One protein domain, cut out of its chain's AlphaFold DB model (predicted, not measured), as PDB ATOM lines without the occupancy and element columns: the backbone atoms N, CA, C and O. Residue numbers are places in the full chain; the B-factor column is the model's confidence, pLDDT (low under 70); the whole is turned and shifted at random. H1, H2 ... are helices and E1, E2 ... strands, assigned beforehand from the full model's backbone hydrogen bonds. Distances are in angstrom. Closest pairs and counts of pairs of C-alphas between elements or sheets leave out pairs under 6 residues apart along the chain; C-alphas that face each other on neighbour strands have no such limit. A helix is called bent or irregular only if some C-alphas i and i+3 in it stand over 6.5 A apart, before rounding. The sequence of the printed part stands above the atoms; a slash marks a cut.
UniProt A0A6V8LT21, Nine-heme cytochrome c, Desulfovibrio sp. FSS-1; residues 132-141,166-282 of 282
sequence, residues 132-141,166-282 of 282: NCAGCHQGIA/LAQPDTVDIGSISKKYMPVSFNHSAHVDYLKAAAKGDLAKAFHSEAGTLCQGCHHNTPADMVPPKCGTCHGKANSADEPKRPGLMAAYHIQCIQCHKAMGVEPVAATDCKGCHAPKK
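AT A GLANCE: This is residues 132 to 141 and 166 to 282 of the 282 residues of the protein "Nine-heme cytochrome c" of Desulfovibrio sp. FSS-1 (UniProt A0A6V8LT21). A two-stranded hairpin, E1 and E2, followed at once by helix H2, makes one side of a loop-rich body; the longest helix, H5, makes another side, with H1 beside its last part and H4 at its first end. The long unnamed stretch of residues 208 to 231 has its C-alphas 4 to 20 A from the mean of all C-alphas. The 127 printed residues hold six named helices and two strands, in the order H1 E1 E2 H2 H3 H4 H5 H6; the sheet, E1 - E2, is antiparallel. The class is mostly helix, though under half of the residues are in named elements. The whole is compact, with a radius of gyration of the C-alphas of 15.3 A and spans of 48 by 38 by 27 A.

IN THESE COORDINATES: E1 is residues 172 to 174, beginning at C-alpha 172 (8.408, 13.316, 0.727), and E2 is 184 to 186. H2 is 188 to 198, 15.3 A long, and H3 is 202 to 207. H5, 249 to 264, is 22.5 A long and ends at C-alpha 264 (4.643, 2.548, 18.962). H1 is 132 to 137, H4 232 to 235, H6 274 to 277. H1 is irregular, but only just: C-alphas 132 and 135 are 6.9 A apart.

HOW THE PARTS SIT: In the hairpin E1 and E2, N 172 and O 186 are 2.8 A apart, within hydrogen-bond range. The closest C-alphas of E2 and H6, Val 184 and Cys 277, are 6.0 A apart. H1 and H2 only just touch, with 3 pairs of C-alphas within 8 A, the closest Asn 132 and Ala 198 at 5.4 A. H5 touches H1 with residues 259 to 264 alone, at a shallow tilt of 30 degrees, opposite ways; their closest C-alphas, Gly 135 and Cys 260, are 4.1 A apart. H4 and H5 only just touch, with 3 such pairs, the closest His 235 and Leu 249 at 4.7 A; H5 takes part with residues 249 to 252 alone. H3 touches no helix. Each O i to N i+4 pair is within hydrogen-bond range in H2, H3 and H5, and 1 of 2 in H1; H4 and H6 are too short for such a pair.

THE WHOLE: The two farthest C-alphas, Asp 202 and Lys 282, are 49.5 A apart. Residues 142 to 165 are not printed, and C-alphas 141 and 166 are 26.0 A apart. The links H3 to H4 and H4 to H5 are long. Residues 166, 268 and 269 have pLDDT under 70.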
ATOM      1  N   ASN A 132       3.852   5.757  23.040       91.00
ATOM      2  CA  ASN A 132       3.805   7.082  22.416       91.00
ATOM      3  C   ASN A 132       5.147   7.852  22.427       91.00
ATOM      4  O   ASN A 132       5.272   8.860  21.739       91.00
ATOM      5  N   CYS A 133       6.144   7.385  23.182       94.38
ATOM      6  CA  CYS A 133       7.479   7.981  23.302       94.38
ATOM      7  C   CYS A 133       8.573   7.074  22.704       94.38
ATOM      8  O   CYS A 133       9.582   7.553  22.181       94.38
ATOM      9  N   ALA A 134       8.372   5.755  22.783       93.50
ATOM     10  CA  ALA A 134       9.373   4.743  22.471       93.50
ATOM     11  C   ALA A 134       9.835   4.786  21.008       93.50
ATOM     12  O   ALA A 134      10.990   4.461  20.741       93.50
ATOM     13  N   GLY A 135       8.977   5.244  20.087       92.25
ATOM     14  CA  GLY A 135       9.305   5.386  18.665       92.25
ATOM     15  C   GLY A 135      10.611   6.147  18.429       92.25
ATOM     16  O   GLY A 135      11.492   5.642  17.733       92.25
ATOM     17  N   CYS A 136      10.775   7.302  19.084       93.25
ATOM     18  CA  CYS A 136      12.003   8.098  19.028       93.25
ATOM     19  C   CYS A 136      13.016   7.689  20.107       93.25
ATOM     20  O   CYS A 136      14.217   7.637  19.848       93.25
ATOM     21  N   HIS A 137      12.557   7.388  21.326       93.69
ATOM     22  CA  HIS A 137      13.449   7.214  22.475       93.69
ATOM     23  C   HIS A 137      14.155   5.853  22.559       93.69
ATOM     24  O   HIS A 137      15.146   5.748  23.276       93.69
ATOM     25  N   GLN A 138      13.713   4.823  21.829       89.06
ATOM     26  CA  GLN A 138      14.345   3.492  21.870       89.06
ATOM     27  C   GLN A 138      15.814   3.488  21.412       89.06
ATOM     28  O   GLN A 138      16.603   2.677  21.890       89.06
ATOM     29  N   GLY A 139      16.181   4.396  20.500       84.00
ATOM     30  CA  GLY A 139      17.544   4.536  19.980       84.00
ATOM     31  C   GLY A 139      18.403   5.544  20.748       84.00
ATOM     32  O   GLY A 139      19.574   5.725  20.419       84.00
ATOM     33  N   ILE A 140      17.837   6.219  21.753       88.12
ATOM     34  CA  ILE A 140      18.524   7.264  22.513       88.12
ATOM     35  C   ILE A 140      19.161   6.636  23.750       88.12
ATOM     36  O   ILE A 140      18.482   6.072  24.607       88.12
ATOM     37  N   ALA A 141      20.485   6.758  23.856       87.25
ATOM     38  CA  ALA A 141      21.217   6.222  24.995       87.25
ATOM     39  C   ALA A 141      20.774   6.892  26.313       87.25
ATOM     40  O   ALA A 141      20.707   8.128  26.356       87.25
ATOM     41  N   LEU A 166       9.977  25.909  11.942       66.12
ATOM     42  CA  LEU A 166      10.637  25.252  10.811       66.12
ATOM     43  C   LEU A 166       9.613  24.945   9.706       66.12
ATOM     44  O   LEU A 166       8.514  24.460   9.984       66.12
ATOM     45  N   ALA A 167       9.964  25.244   8.453       72.88
ATOM     46  CA  ALA A 167       9.167  24.854   7.295       72.88
ATOM     47  C   ALA A 167       9.238  23.331   7.110       72.88
ATOM     48  O   ALA A 167      10.317  22.746   7.188       72.88
ATOM     49  N   GLN A 168       8.092  22.696   6.870       79.56
ATOM     50  CA  GLN A 168       7.974  21.244   6.810       79.56
ATOM     51  C   GLN A 168       7.218  20.826   5.541       79.56
ATOM     52  O   GLN A 168       6.169  21.410   5.273       79.56
ATOM     53  N   PRO A 169       7.711  19.841   4.768       90.00
ATOM     54  CA  PRO A 169       6.966  19.310   3.633       90.00
ATOM     55  C   PRO A 169       5.774  18.461   4.095       90.00
ATOM     56  O   PRO A 169       5.838  17.792   5.132       90.00
ATOM     57  N   ASP A 170       4.716  18.442   3.282       91.69
ATOM     58  CA  ASP A 170       3.557  17.577   3.517       91.69
ATOM     59  C   ASP A 170       3.893  16.116   3.221       91.69
ATOM     60  O   ASP A 170       3.715  15.252   4.082       91.69
ATOM     61  N   THR A 171       4.464  15.868   2.041       93.81
ATOM     62  CA  THR A 171       4.864  14.547   1.548       93.81
ATOM     63  C   THR A 171       6.298  14.589   1.028       93.81
ATOM     64  O   THR A 171       6.736  15.589   0.456       93.81
ATOM     65  N   VAL A 172       7.039  13.499   1.220       94.56
ATOM     66  CA  VAL A 172       8.408  13.316   0.727       94.56
ATOM     67  C   VAL A 172       8.495  11.999  -0.036       94.56
ATOM     68  O   VAL A 172       8.247  10.938   0.529       94.56
ATOM     69  N   ASP A 173       8.917  12.048  -1.298       94.50
ATOM     70  CA  ASP A 173       9.151  10.835  -2.083       94.50
ATOM     71  C   ASP A 173      10.573  10.298  -1.862       94.50
ATOM     72  O   ASP A 173      11.583  10.892  -2.256       94.50
ATOM     73  N   ILE A 174      10.665   9.125  -1.240       94.19
ATOM     74  CA  ILE A 174      11.926   8.453  -0.920       94.19
ATOM     75  C   ILE A 174      12.270   7.482  -2.054       94.19
ATOM     76  O   ILE A 174      11.947   6.293  -2.025       94.19
ATOM     77  N   GLY A 175      12.930   8.012  -3.088       92.31
ATOM     78  CA  GLY A 175      13.250   7.276  -4.320       92.31
ATOM     79  C   GLY A 175      14.732   6.988  -4.572       92.31
ATOM     80  O   GLY A 175      15.053   6.296  -5.535       92.31
ATOM     81  N   SER A 176      15.655   7.468  -3.731       91.06
ATOM     82  CA  SER A 176      17.105   7.462  -4.026       91.06
ATOM     83  C   SER A 176      17.730   6.070  -4.199       91.06
ATOM     84  O   SER A 176      18.824   5.949  -4.741       91.06
ATOM     85  N   ILE A 177      17.053   5.019  -3.729       91.25
ATOM     86  CA  ILE A 177      17.466   3.611  -3.863       91.25
ATOM     87  C   ILE A 177      16.372   2.738  -4.501       91.25
ATOM     88  O   ILE A 177      16.377   1.516  -4.350       91.25
ATOM     89  N   SER A 178      15.437   3.354  -5.234       90.44
ATOM     90  CA  SER A 178      14.327   2.681  -5.918       90.44
ATOM     91  C   SER A 178      14.832   1.847  -7.104       90.44
ATOM     92  O   SER A 178      14.798   2.265  -8.262       90.44
ATOM     93  N   LYS A 179      15.325   0.638  -6.812       88.94
ATOM     94  CA  LYS A 179      15.744  -0.349  -7.820       88.94
ATOM     95  C   LYS A 179      14.643  -1.376  -8.088       88.94
ATOM     96  O   LYS A 179      14.120  -1.411  -9.191       88.94
ATOM     97  N   LYS A 180      14.276  -2.170  -7.074       89.44
ATOM     98  CA  LYS A 180      13.296  -3.275  -7.177       89.44
ATOM     99  C   LYS A 180      11.849  -2.865  -6.869       89.44
ATOM    100  O   LYS A 180      10.912  -3.495  -7.340       89.44
ATOM    101  N   TYR A 181      11.680  -1.812  -6.078       93.31
ATOM    102  CA  TYR A 181      10.388  -1.288  -5.645       93.31
ATOM    103  C   TYR A 181      10.250   0.174  -6.062       93.31
ATOM    104  O   TYR A 181      11.260   0.860  -6.255       93.31
ATOM    105  N   MET A 182       9.015   0.636  -6.221       93.75
ATOM    106  CA  MET A 182       8.658   2.038  -6.425       93.75
ATOM    107  C   MET A 182       9.135   2.901  -5.241       93.75
ATOM    108  O   MET A 182       9.336   2.368  -4.147       93.75
ATOM    109  N   PRO A 183       9.355   4.215  -5.438       94.69
ATOM    110  CA  PRO A 183       9.617   5.137  -4.335       94.69
ATOM    111  C   PRO A 183       8.535   5.053  -3.253       94.69
ATOM    112  O   PRO A 183       7.360   4.859  -3.565       94.69
ATOM    113  N   VAL A 184       8.927   5.221  -1.989       94.62
ATOM    114  CA  VAL A 184       7.968   5.360  -0.883       94.62
ATOM    115  C   VAL A 184       7.471   6.802  -0.882       94.62
ATOM    116  O   VAL A 184       8.286   7.710  -0.717       94.62
ATOM    117  N   SER A 185       6.165   7.017  -1.032       93.88
ATOM    118  CA  SER A 185       5.569   8.340  -0.821       93.88
ATOM    119  C   SER A 185       5.253   8.502   0.665       93.88
ATOM    120  O   SER A 185       4.297   7.927   1.185       93.88
ATOM    121  N   PHE A 186       6.128   9.202   1.384       94.56
ATOM    122  CA  PHE A 186       6.056   9.330   2.834       94.56
ATOM    123  C   PHE A 186       5.267  10.579   3.225       94.56
ATOM    124  O   PHE A 186       5.711  11.698   2.970       94.56
ATOM    125  N   ASN A 187       4.120  10.399   3.886       93.94
ATOM    126  CA  ASN A 187       3.324  11.507   4.420       93.94
ATOM    127  C   ASN A 187       3.990  12.086   5.681       93.94
ATOM    128  O   ASN A 187       3.700  11.682   6.810       93.94
ATOM    129  N   HIS A 188       4.928  13.003   5.470       95.06
ATOM    130  CA  HIS A 188       5.758  13.593   6.510       95.06
ATOM    131  C   HIS A 188       4.934  14.417   7.508       95.06
ATOM    132  O   HIS A 188       5.115  14.273   8.719       95.06
ATOM    133  N   SER A 189       4.016  15.256   7.022       92.62
ATOM    134  CA  SER A 189       3.124  16.069   7.867       92.62
ATOM    135  C   SER A 189       2.315  15.238   8.848       92.62
ATOM    136  O   SER A 189       2.425  15.466  10.055       92.62
ATOM    137  N   ALA A 190       1.624  14.205   8.368       93.06
ATOM    138  CA  ALA A 190       0.803  13.354   9.220       93.06
ATOM    139  C   ALA A 190       1.616  12.658  10.326       93.06
ATOM    140  O   ALA A 190       1.172  12.605  11.474       93.06
ATOM    141  N   HIS A 191       2.822  12.167  10.012       93.19
ATOM    142  CA  HIS A 191       3.686  11.537  11.018       93.19
ATOM    143  C   HIS A 191       4.127  12.542  12.081       93.19
ATOM    144  O   HIS A 191       4.052  12.251  13.276       93.19
ATOM    145  N   VAL A 192       4.561  13.738  11.674       92.50
ATOM    146  CA  VAL A 192       4.990  14.759  12.633       92.50
ATOM    147  C   VAL A 192       3.823  15.252  13.487       92.50
ATOM    148  O   VAL A 192       4.004  15.451  14.688       92.50
ATOM    149  N   ASP A 193       2.632  15.419  12.922       91.25
ATOM    150  CA  ASP A 193       1.461  15.873  13.674       91.25
ATOM    151  C   ASP A 193       1.009  14.831  14.701       91.25
ATOM    152  O   ASP A 193       0.748  15.178  15.859       91.25
ATOM    153  N   TYR A 194       1.020  13.547  14.327       91.56
ATOM    154  CA  TYR A 194       0.786  12.454  15.270       91.56
ATOM    155  C   TYR A 194       1.823  12.455  16.402       91.56
ATOM    156  O   TYR A 194       1.459  12.386  17.577       91.56
ATOM    157  N   LEU A 195       3.112  12.611  16.080       91.81
ATOM    158  CA  LEU A 195       4.188  12.638  17.075       91.81
ATOM    159  C   LEU A 195       4.116  13.867  17.991       91.81
ATOM    160  O   LEU A 195       4.306  13.737  19.199       91.81
ATOM    161  N   LYS A 196       3.776  15.048  17.467       90.19
ATOM    162  CA  LYS A 196       3.518  16.249  18.283       90.19
ATOM    163  C   LYS A 196       2.340  16.031  19.230       90.19
ATOM    164  O   LYS A 196       2.383  16.477  20.375       90.19
ATOM    165  N   ALA A 197       1.296  15.337  18.776       89.31
ATOM    166  CA  ALA A 197       0.165  14.982  19.622       89.31
ATOM    167  C   ALA A 197       0.530  13.936  20.689       89.31
ATOM    168  O   ALA A 197       0.062  14.038  21.823       89.31
ATOM    169  N   ALA A 198       1.387  12.976  20.349       86.88
ATOM    170  CA  ALA A 198       1.907  11.958  21.256       86.88
ATOM    171  C   ALA A 198       2.874  12.535  22.307       86.88
ATOM    172  O   ALA A 198       2.853  12.103  23.460       86.88
ATOM    173  N   ALA A 199       3.663  13.549  21.937       86.81
ATOM    174  CA  ALA A 199       4.612  14.268  22.790       86.81
ATOM    175  C   ALA A 199       3.945  15.359  23.655       86.81
ATOM    176  O   ALA A 199       4.560  16.375  23.990       86.81
ATOM    177  N   LYS A 200       2.679  15.160  24.030       81.88
ATOM    178  CA  LYS A 200       1.963  16.020  24.976       81.88
ATOM    179  C   LYS A 200       2.285  15.604  26.414       81.88
ATOM    180  O   LYS A 200       2.343  14.422  26.738       81.88
ATOM    181  N   GLY A 201       2.462  16.588  27.291       87.69
ATOM    182  CA  GLY A 201       2.679  16.379  28.724       87.69
ATOM    183  C   GLY A 201       3.796  17.257  29.276       87.69
ATOM    184  O   GLY A 201       4.689  17.681  28.544       87.69
ATOM    185  N   ASP A 202       3.748  17.521  30.580       91.69
ATOM    186  CA  ASP A 202       4.695  18.420  31.249       91.69
ATOM    187  C   ASP A 202       6.149  17.959  31.107       91.69
ATOM    188  O   ASP A 202       7.029  18.784  30.867       91.69
ATOM    189  N   LEU A 203       6.396  16.645  31.187       92.75
ATOM    190  CA  LEU A 203       7.734  16.080  31.023       92.75
ATOM    191  C   LEU A 203       8.270  16.304  29.600       92.75
ATOM    192  O   LEU A 203       9.351  16.856  29.433       92.75
ATOM    193  N   ALA A 204       7.496  15.937  28.574       93.00
ATOM    194  CA  ALA A 204       7.896  16.130  27.180       93.00
ATOM    195  C   ALA A 204       8.112  17.617  26.859       93.00
ATOM    196  O   ALA A 204       9.123  17.977  26.267       93.00
ATOM    197  N   LYS A 205       7.222  18.500  27.329       90.12
ATOM    198  CA  LYS A 205       7.347  19.954  27.153       90.12
ATOM    199  C   LYS A 205       8.599  20.531  27.824       90.12
ATOM    200  O   LYS A 205       9.173  21.486  27.313       90.12
ATOM    201  N   ALA A 206       9.011  19.988  28.970       90.00
ATOM    202  CA  ALA A 206      10.185  20.471  29.693       90.00
ATOM    203  C   ALA A 206      11.514  20.069  29.030       90.00
ATOM    204  O   ALA A 206      12.473  20.837  29.099       90.00
ATOM    205  N   PHE A 207      11.574  18.884  28.411       91.31
ATOM    206  CA  PHE A 207      12.801  18.332  27.819       91.31
ATOM    207  C   PHE A 207      12.905  18.528  26.299       91.31
ATOM    208  O   PHE A 207      14.012  18.528  25.769       91.31
ATOM    209  N   HIS A 208      11.794  18.743  25.592       91.00
ATOM    210  CA  HIS A 208      11.780  19.140  24.179       91.00
ATOM    211  C   HIS A 208      11.680  20.667  24.063       91.00
ATOM    212  O   HIS A 208      10.670  21.208  23.615       91.00
ATOM    213  N   SER A 209      12.706  21.365  24.558       80.50
ATOM    214  CA  SER A 209      12.701  22.824  24.707       80.50
ATOM    215  C   SER A 209      12.954  23.595  23.411       80.50
ATOM    216  O   SER A 209      12.611  24.772  23.340       80.50
ATOM    217  N   GLU A 210      13.540  22.960  22.395       81.44
ATOM    218  CA  GLU A 210      13.790  23.576  21.092       81.44
ATOM    219  C   GLU A 210      12.771  23.070  20.067       81.44
ATOM    220  O   GLU A 210      12.364  21.907  20.079       81.44
ATOM    221  N   ALA A 211      12.364  23.935  19.135       77.69
ATOM    222  CA  ALA A 211      11.346  23.580  18.145       77.69
ATOM    223  C   ALA A 211      11.740  22.376  17.269       77.69
ATOM    224  O   ALA A 211      10.876  21.597  16.868       77.69
ATOM    225  N   GLY A 212      13.039  22.201  17.006       85.56
ATOM    226  CA  GLY A 212      13.569  21.085  16.227       85.56
ATOM    227  C   GLY A 212      13.893  19.824  17.028       85.56
ATOM    228  O   GLY A 212      14.255  18.821  16.414       85.56
ATOM    229  N   THR A 213      13.746  19.807  18.363       88.62
ATOM    230  CA  THR A 213      14.091  18.614  19.165       88.62
ATOM    231  C   THR A 213      13.288  17.386  18.726       88.62
ATOM    232  O   THR A 213      13.830  16.289  18.626       88.62
ATOM    233  N   LEU A 214      12.005  17.560  18.385       90.06
ATOM    234  CA  LEU A 214      11.188  16.464  17.849       90.06
ATOM    235  C   LEU A 214      11.656  16.020  16.455       90.06
ATOM    236  O   LEU A 214      11.642  14.829  16.153       90.06
ATOM    237  N   CYS A 215      12.114  16.956  15.620       90.88
ATOM    238  CA  CYS A 215      12.641  16.659  14.288       90.88
ATOM    239  C   CYS A 215      13.893  15.775  14.375       90.88
ATOM    240  O   CYS A 215      14.058  14.863  13.563       90.88
ATOM    241  N   GLN A 216      14.729  15.980  15.399       91.06
ATOM    242  CA  GLN A 216      15.923  15.169  15.659       91.06
ATOM    243  C   GLN A 216      15.615  13.704  16.005       91.06
ATOM    244  O   GLN A 216      16.511  12.863  15.922       91.06
ATOM    245  N   GLY A 217      14.360  13.364  16.323       91.69
ATOM    246  CA  GLY A 217      13.924  11.975  16.492       91.69
ATOM    247  C   GLY A 217      14.067  11.129  15.219       91.69
ATOM    248  O   GLY A 217      14.186   9.907  15.304       91.69
ATOM    249  N   CYS A 218      14.087  11.765  14.043       93.94
ATOM    250  CA  CYS A 218      14.421  11.127  12.763       93.94
ATOM    251  C   CYS A 218      15.663  11.764  12.127       93.94
ATOM    252  O   CYS A 218      16.543  11.062  11.632       93.94
ATOM    253  N   HIS A 219      15.773  13.090  12.184       93.44
ATOM    254  CA  HIS A 219      16.923  13.852  11.704       93.44
ATOM    255  C   HIS A 219      18.015  13.954  12.772       93.44
ATOM    256  O   HIS A 219      18.411  15.038  13.199       93.44
ATOM    257  N   HIS A 220      18.477  12.801  13.246       91.06
ATOM    258  CA  HIS A 220      19.468  12.733  14.311       91.06
ATOM    259  C   HIS A 220      20.829  13.315  13.892       91.06
ATOM    260  O   HIS A 220      21.121  13.488  12.707       91.06
ATOM    261  N   ASN A 221      21.681  13.613  14.877       87.81
ATOM    262  CA  ASN A 221      23.042  14.133  14.666       87.81
ATOM    263  C   ASN A 221      23.110  15.428  13.830       87.81
ATOM    264  O   ASN A 221      24.162  15.764  13.295       87.81
ATOM    265  N   THR A 222      21.991  16.150  13.728       86.38
ATOM    266  CA  THR A 222      21.882  17.457  13.079       86.38
ATOM    267  C   THR A 222      21.394  18.472  14.114       86.38
ATOM    268  O   THR A 222      20.493  18.130  14.887       86.38
ATOM    269  N   PRO A 223      21.956  19.692  14.173       85.94
ATOM    270  CA  PRO A 223      21.445  20.751  15.042       85.94
ATOM    271  C   PRO A 223      19.949  21.018  14.815       85.94
ATOM    272  O   PRO A 223      19.462  20.946  13.687       85.94
ATOM    273  N   ALA A 224      19.208  21.286  15.893       81.94
ATOM    274  CA  ALA A 224      17.749  21.421  15.859       81.94
ATOM    275  C   ALA A 224      17.267  22.680  15.114       81.94
ATOM    276  O   ALA A 224      16.110  22.759  14.713       81.94
ATOM    277  N   ASP A 225      18.138  23.667  14.943       78.69
ATOM    278  CA  ASP A 225      17.884  24.941  14.274       78.69
ATOM    279  C   ASP A 225      18.228  24.922  12.774       78.69
ATOM    280  O   ASP A 225      18.074  25.935  12.091       78.69
ATOM    281  N   MET A 226      18.656  23.775  12.238       79.56
ATOM    282  CA  MET A 226      19.062  23.633  10.840       79.56
ATOM    283  C   MET A 226      18.057  22.839  10.006       79.56
ATOM    284  O   MET A 226      17.380  21.927  10.479       79.56
ATOM    285  N   VAL A 227      18.016  23.151   8.706       84.56
ATOM    286  CA  VAL A 227      17.338  22.306   7.718       84.56
ATOM    287  C   VAL A 227      18.100  20.983   7.624       84.56
ATOM    288  O   VAL A 227      19.294  20.993   7.309       84.56
ATOM    289  N   PRO A 228      17.451  19.839   7.886       89.00
ATOM    290  CA  PRO A 228      18.173  18.590   7.998       89.00
ATOM    291  C   PRO A 228      18.663  18.070   6.640       89.00
ATOM    292  O   PRO A 228      17.951  18.174   5.634       89.00
ATOM    293  N   PRO A 229      19.863  17.462   6.584       91.62
ATOM    294  CA  PRO A 229      20.362  16.846   5.367       91.62
ATOM    295  C   PRO A 229      19.563  15.583   5.019       91.62
ATOM    296  O   PRO A 229      18.925  14.948   5.863       91.62
ATOM    297  N   LYS A 230      19.653  15.161   3.754       93.62
ATOM    298  CA  LYS A 230      19.139  13.853   3.329       93.62
ATOM    299  C   LYS A 230      19.898  12.734   4.044       93.62
ATOM    300  O   LYS A 230      21.118  12.797   4.178       93.62
ATOM    301  N   CYS A 231      19.207  11.643   4.376       94.19
ATOM    302  CA  CYS A 231      19.808  10.480   5.040       94.19
ATOM    303  C   CYS A 231      21.030   9.939   4.275       94.19
ATOM    304  O   CYS A 231      22.042   9.573   4.871       94.19
ATOM    305  N   GLY A 232      20.956   9.931   2.938       92.88
ATOM    306  CA  GLY A 232      22.021   9.446   2.057       92.88
ATOM    307  C   GLY A 232      23.339  10.216   2.151       92.88
ATOM    308  O   GLY A 232      24.367   9.648   1.797       92.88
ATOM    309  N   THR A 233      23.340  11.448   2.671       92.69
ATOM    310  CA  THR A 233      24.572  12.219   2.899       92.69
ATOM    311  C   THR A 233      25.509  11.490   3.862       92.69
ATOM    312  O   THR A 233      26.710  11.424   3.618       92.69
ATOM    313  N   CYS A 234      24.962  10.872   4.914       91.62
ATOM    314  CA  CYS A 234      25.746  10.117   5.896       91.62
ATOM    315  C   CYS A 234      25.632   8.599   5.696       91.62
ATOM    316  O   CYS A 234      26.599   7.876   5.919       91.62
ATOM    317  N   HIS A 235      24.476   8.103   5.250       93.25
ATOM    318  CA  HIS A 235      24.201   6.671   5.081       93.25
ATOM    319  C   HIS A 235      24.455   6.145   3.655       93.25
ATOM    320  O   HIS A 235      24.132   4.996   3.348       93.25
ATOM    321  N   GLY A 236      25.019   6.957   2.755       85.81
ATOM    322  CA  GLY A 236      25.281   6.571   1.362       85.81
ATOM    323  C   GLY A 236      26.313   5.448   1.195       85.81
ATOM    324  O   GLY A 236      26.270   4.726   0.200       85.81
ATOM    325  N   LYS A 237      27.201   5.259   2.181       78.62
ATOM    326  CA  LYS A 237      28.164   4.151   2.257       78.62
ATOM    327  C   LYS A 237      27.908   3.368   3.543       78.62
ATOM    328  O   LYS A 237      27.935   3.942   4.625       78.62
ATOM    329  N   ALA A 238      27.621   2.075   3.419       76.62
ATOM    330  CA  ALA A 238      27.431   1.204   4.575       76.62
ATOM    331  C   ALA A 238      28.783   0.852   5.205       76.62
ATOM    332  O   ALA A 238      29.710   0.533   4.460       76.62
ATOM    333  N   ASN A 239      28.858   0.835   6.542       74.06
ATOM    334  CA  ASN A 239      29.968   0.254   7.306       74.06
ATOM    335  C   ASN A 239      31.360   0.700   6.819       74.06
ATOM    336  O   ASN A 239      32.252  -0.130   6.629       74.06
ATOM    337  N   SER A 240      31.544   1.999   6.555       77.25
ATOM    338  CA  SER A 240      32.873   2.519   6.217       77.25
ATOM    339  C   SER A 240      33.854   2.253   7.360       77.25
ATOM    340  O   SER A 240      33.435   2.160   8.512       77.25
ATOM    341  N   ALA A 241      35.151   2.168   7.054       78.00
ATOM    342  CA  ALA A 241      36.193   1.884   8.045       78.00
ATOM    343  C   ALA A 241      36.119   2.813   9.272       78.00
ATOM    344  O   ALA A 241      36.237   2.346  10.402       78.00
ATOM    345  N   ASP A 242      35.824   4.095   9.049       79.31
ATOM    346  CA  ASP A 242      35.714   5.098  10.114       79.31
ATOM    347  C   ASP A 242      34.417   4.978  10.932       79.31
ATOM    348  O   ASP A 242      34.332   5.458  12.057       79.31
ATOM    349  N   GLU A 243      33.378   4.354  10.367       81.56
ATOM    350  CA  GLU A 243      32.009   4.358  10.901       81.56
ATOM    351  C   GLU A 243      31.348   2.977  10.737       81.56
ATOM    352  O   GLU A 243      30.304   2.833  10.088       81.56
ATOM    353  N   PRO A 244      31.936   1.922  11.335       82.94
ATOM    354  CA  PRO A 244      31.568   0.531  11.068       82.94
ATOM    355  C   PRO A 244      30.163   0.171  11.563       82.94
ATOM    356  O   PRO A 244      29.593  -0.831  11.141       82.94
ATOM    357  N   LYS A 245      29.596   0.980  12.467       86.44
ATOM    358  CA  LYS A 245      28.247   0.798  13.019       86.44
ATOM    359  C   LYS A 245      27.178   1.575  12.250       86.44
ATOM    360  O   LYS A 245      25.996   1.425  12.560       86.44
ATOM    361  N   ARG A 246      27.555   2.422  11.284       90.06
ATOM    362  CA  ARG A 246      26.592   3.213  10.515       90.06
ATOM    363  C   ARG A 246      25.958   2.338   9.427       90.06
ATOM    364  O   ARG A 246      26.652   1.932   8.490       90.06
ATOM    365  N   PRO A 247      24.639   2.074   9.497       92.75
ATOM    366  CA  PRO A 247      23.975   1.255   8.495       92.75
ATOM    367  C   PRO A 247      23.989   1.953   7.134       92.75
ATOM    368  O   PRO A 247      23.910   3.179   7.048       92.75
ATOM    369  N   GLY A 248      24.018   1.170   6.057       94.19
ATOM    370  CA  GLY A 248      23.757   1.696   4.718       94.19
ATOM    371  C   GLY A 248      22.330   2.224   4.573       94.19
ATOM    372  O   GLY A 248      21.439   1.842   5.329       94.19
ATOM    373  N   LEU A 249      22.092   3.054   3.558       94.56
ATOM    374  CA  LEU A 249      20.844   3.801   3.375       94.56
ATOM    375  C   LEU A 249      19.568   2.942   3.406       94.56
ATOM    376  O   LEU A 249      18.588   3.330   4.031       94.56
ATOM    377  N   MET A 250      19.583   1.757   2.786       93.25
ATOM    378  CA  MET A 250      18.444   0.828   2.839       93.25
ATOM    379  C   MET A 250      18.148   0.375   4.274       93.25
ATOM    380  O   MET A 250      17.007   0.426   4.723       93.25
ATOM    381  N   ALA A 251      19.183  -0.056   4.998       93.38
ATOM    382  CA  ALA A 251      19.042  -0.492   6.379       93.38
ATOM    383  C   ALA A 251      18.643   0.677   7.288       93.38
ATOM    384  O   ALA A 251      17.800   0.485   8.153       93.38
ATOM    385  N   ALA A 252      19.167   1.885   7.057       94.44
ATOM    386  CA  ALA A 252      18.791   3.083   7.803       94.44
ATOM    387  C   ALA A 252      17.284   3.377   7.700       94.44
ATOM    388  O   ALA A 252      16.633   3.550   8.730       94.44
ATOM    389  N   TYR A 253      16.707   3.345   6.490       95.31
ATOM    390  CA  TYR A 253      15.261   3.520   6.315       95.31
ATOM    391  C   TYR A 253      14.458   2.415   7.005       95.31
ATOM    392  O   TYR A 253      13.538   2.721   7.760       95.31
ATOM    393  N   HIS A 254      14.806   1.141   6.796       93.88
ATOM    394  CA  HIS A 254      14.071   0.033   7.414       93.88
ATOM    395  C   HIS A 254      14.158   0.052   8.941       93.88
ATOM    396  O   HIS A 254      13.140  -0.123   9.601       93.88
ATOM    397  N   ILE A 255      15.337   0.307   9.507       92.31
ATOM    398  CA  ILE A 255      15.527   0.433  10.955       92.31
ATOM    399  C   ILE A 255      14.649   1.567  11.488       92.31
ATOM    400  O   ILE A 255      13.825   1.319  12.361       92.31
ATOM    401  N   GLN A 256      14.752   2.775  10.924       94.06
ATOM    402  CA  GLN A 256      14.017   3.934  11.432       94.06
ATOM    403  C   GLN A 256      12.493   3.762  11.318       94.06
ATOM    404  O   GLN A 256      11.777   4.003  12.286       94.06
ATOM    405  N   CYS A 257      11.986   3.335  10.156       93.31
ATOM    406  CA  CYS A 257      10.542   3.251   9.917       93.31
ATOM    407  C   CYS A 257       9.922   2.081  10.691       93.31
ATOM    408  O   CYS A 257       8.985   2.257  11.470       93.31
ATOM    409  N   ILE A 258      10.478   0.878  10.517       92.94
ATOM    410  CA  ILE A 258       9.877  -0.354  11.039       92.94
ATOM    411  C   ILE A 258      10.011  -0.419  12.560       92.94
ATOM    412  O   ILE A 258       9.065  -0.816  13.239       92.94
ATOM    413  N   GLN A 259      11.160  -0.024  13.126       91.56
ATOM    414  CA  GLN A 259      11.318  -0.054  14.582       91.56
ATOM    415  C   GLN A 259      10.456   1.005  15.262       91.56
ATOM    416  O   GLN A 259       9.944   0.735  16.346       91.56
ATOM    417  N   CYS A 260      10.248   2.174  14.647       93.44
ATOM    418  CA  CYS A 260       9.314   3.166  15.174       93.44
ATOM    419  C   CYS A 260       7.888   2.600  15.207       93.44
ATOM    420  O   CYS A 260       7.281   2.550  16.277       93.44
ATOM    421  N   HIS A 261       7.395   2.064  14.084       92.56
ATOM    422  CA  HIS A 261       6.059   1.459  14.019       92.56
ATOM    423  C   HIS A 261       5.894   0.328  15.040       92.56
ATOM    424  O   HIS A 261       4.904   0.294  15.768       92.56
ATOM    425  N   LYS A 262       6.897  -0.550  15.164       90.69
ATOM    426  CA  LYS A 262       6.897  -1.638  16.149       90.69
ATOM    427  C   LYS A 262       6.876  -1.120  17.590       90.69
ATOM    428  O   LYS A 262       6.109  -1.628  18.400       90.69
ATOM    429  N   ALA A 263       7.711  -0.135  17.919       91.12
ATOM    430  CA  ALA A 263       7.811   0.406  19.276       91.12
ATOM    431  C   ALA A 263       6.558   1.183  19.698       91.12
ATOM    432  O   ALA A 263       6.218   1.209  20.881       91.12
ATOM    433  N   MET A 264       5.876   1.799  18.734       91.12
ATOM    434  CA  MET A 264       4.643   2.548  18.962       91.12
ATOM    435  C   MET A 264       3.372   1.699  18.814       91.12
ATOM    436  O   MET A 264       2.291   2.199  19.110       91.12
ATOM    437  N   GLY A 265       3.484   0.439  18.376       88.88
ATOM    438  CA  GLY A 265       2.336  -0.444  18.146       88.88
ATOM    439  C   GLY A 265       1.430   0.018  16.997       88.88
ATOM    440  O   GLY A 265       0.214  -0.081  17.103       88.88
ATOM    441  N   VAL A 266       2.006   0.573  15.926       84.62
ATOM    442  CA  VAL A 266       1.252   1.082  14.769       84.62
ATOM    443  C   VAL A 266       0.843  -0.080  13.860       84.62
ATOM    444  O   VAL A 266       1.658  -0.609  13.105       84.62
ATOM    445  N   GLU A 267      -0.430  -0.459  13.908       76.00
ATOM    446  CA  GLU A 267      -1.064  -1.372  12.949       76.00
ATOM    447  C   GLU A 267      -1.711  -0.566  11.802       76.00
ATOM    448  O   GLU A 267      -2.206   0.536  12.056       76.00
ATOM    449  N   PRO A 268      -1.711  -1.049  10.537       61.81
ATOM    450  CA  PRO A 268      -1.447  -2.427  10.092       61.81
ATOM    451  C   PRO A 268      -0.070  -2.682   9.433       61.81
ATOM    452  O   PRO A 268       0.109  -3.713   8.787       61.81
ATOM    453  N   VAL A 269       0.918  -1.787   9.554       67.25
ATOM    454  CA  VAL A 269       2.193  -1.917   8.813       67.25
ATOM    455  C   VAL A 269       3.140  -2.914   9.492       67.25
ATOM    456  O   VAL A 269       4.091  -2.539  10.183       67.25
ATOM    457  N   ALA A 270       2.880  -4.207   9.304       76.44
ATOM    458  CA  ALA A 270       3.783  -5.258   9.753       76.44
ATOM    459  C   ALA A 270       5.144  -5.133   9.045       76.44
ATOM    460  O   ALA A 270       5.215  -4.870   7.848       76.44
ATOM    461  N   ALA A 271       6.238  -5.412   9.761       80.56
ATOM    462  CA  ALA A 271       7.597  -5.415   9.200       80.56
ATOM    463  C   ALA A 271       7.762  -6.335   7.973       80.56
ATOM    464  O   ALA A 271       8.681  -6.162   7.176       80.56
ATOM    465  N   THR A 272       6.893  -7.339   7.857       83.94
ATOM    466  CA  THR A 272       6.855  -8.326   6.778       83.94
ATOM    467  C   THR A 272       6.018  -7.883   5.578       83.94
ATOM    468  O   THR A 272       6.103  -8.516   4.525       83.94
ATOM    469  N   ASP A 273       5.231  -6.810   5.694       87.12
ATOM    470  CA  ASP A 273       4.443  -6.270   4.589       87.12
ATOM    471  C   ASP A 273       5.253  -5.251   3.776       87.12
ATOM    472  O   ASP A 273       5.127  -4.034   3.913       87.12
ATOM    473  N   CYS A 274       6.087  -5.765   2.871       88.88
ATOM    474  CA  CYS A 274       6.866  -4.946   1.944       88.88
ATOM    475  C   CYS A 274       5.986  -3.981   1.124       88.88
ATOM    476  O   CYS A 274       6.423  -2.880   0.785       88.88
ATOM    477  N   LYS A 275       4.766  -4.402   0.764       88.44
ATOM    478  CA  LYS A 275       3.887  -3.656  -0.149       88.44
ATOM    479  C   LYS A 275       3.157  -2.518   0.558       88.44
ATOM    480  O   LYS A 275       2.821  -1.545  -0.112       88.44
ATOM    481  N   GLY A 276       2.989  -2.607   1.878       86.50
ATOM    482  CA  GLY A 276       2.436  -1.538   2.708       86.50
ATOM    483  C   GLY A 276       3.253  -0.242   2.676       86.50
ATOM    484  O   GLY A 276       2.694   0.833   2.872       86.50
ATOM    485  N   CYS A 277       4.553  -0.319   2.368       89.50
ATOM    486  CA  CYS A 277       5.429   0.853   2.249       89.50
ATOM    487  C   CYS A 277       5.793   1.184   0.797       89.50
ATOM    488  O   CYS A 277       5.820   2.352   0.412       89.50
ATOM    489  N   HIS A 278       6.113   0.174  -0.016       91.44
ATOM    490  CA  HIS A 278       6.553   0.380  -1.394       91.44
ATOM    491  C   HIS A 278       6.040  -0.717  -2.334       91.44
ATOM    492  O   HIS A 278       6.283  -1.912  -2.147       91.44
ATOM    493  N   ALA A 279       5.368  -0.309  -3.409       90.38
ATOM    494  CA  ALA A 279       4.885  -1.235  -4.427       90.38
ATOM    495  C   ALA A 279       6.055  -1.844  -5.228       90.38
ATOM    496  O   ALA A 279       7.045  -1.154  -5.481       90.38
ATOM    497  N   PRO A 280       5.987  -3.119  -5.652       89.56
ATOM    498  CA  PRO A 280       6.989  -3.686  -6.551       89.56
ATOM    499  C   PRO A 280       6.981  -2.935  -7.886       89.56
ATOM    500  O   PRO A 280       5.922  -2.505  -8.352       89.56
ATOM    501  N   LYS A 281       8.150  -2.783  -8.515       90.06
ATOM    502  CA  LYS A 281       8.181  -2.355  -9.918       90.06
ATOM    503  C   LYS A 281       7.652  -3.493 -10.790       90.06
ATOM    504  O   LYS A 281       7.922  -4.657 -10.497       90.06
ATOM    505  N   LYS A 282       6.861  -3.133 -11.798       76.38
ATOM    506  CA  LYS A 282       6.433  -4.057 -12.851       76.38
ATOM    507  C   LYS A 282       7.603  -4.383 -13.767       76.38
ATOM    508  O   LYS A 282       8.448  -3.478 -13.954       76.38
TER     509      LYS A 282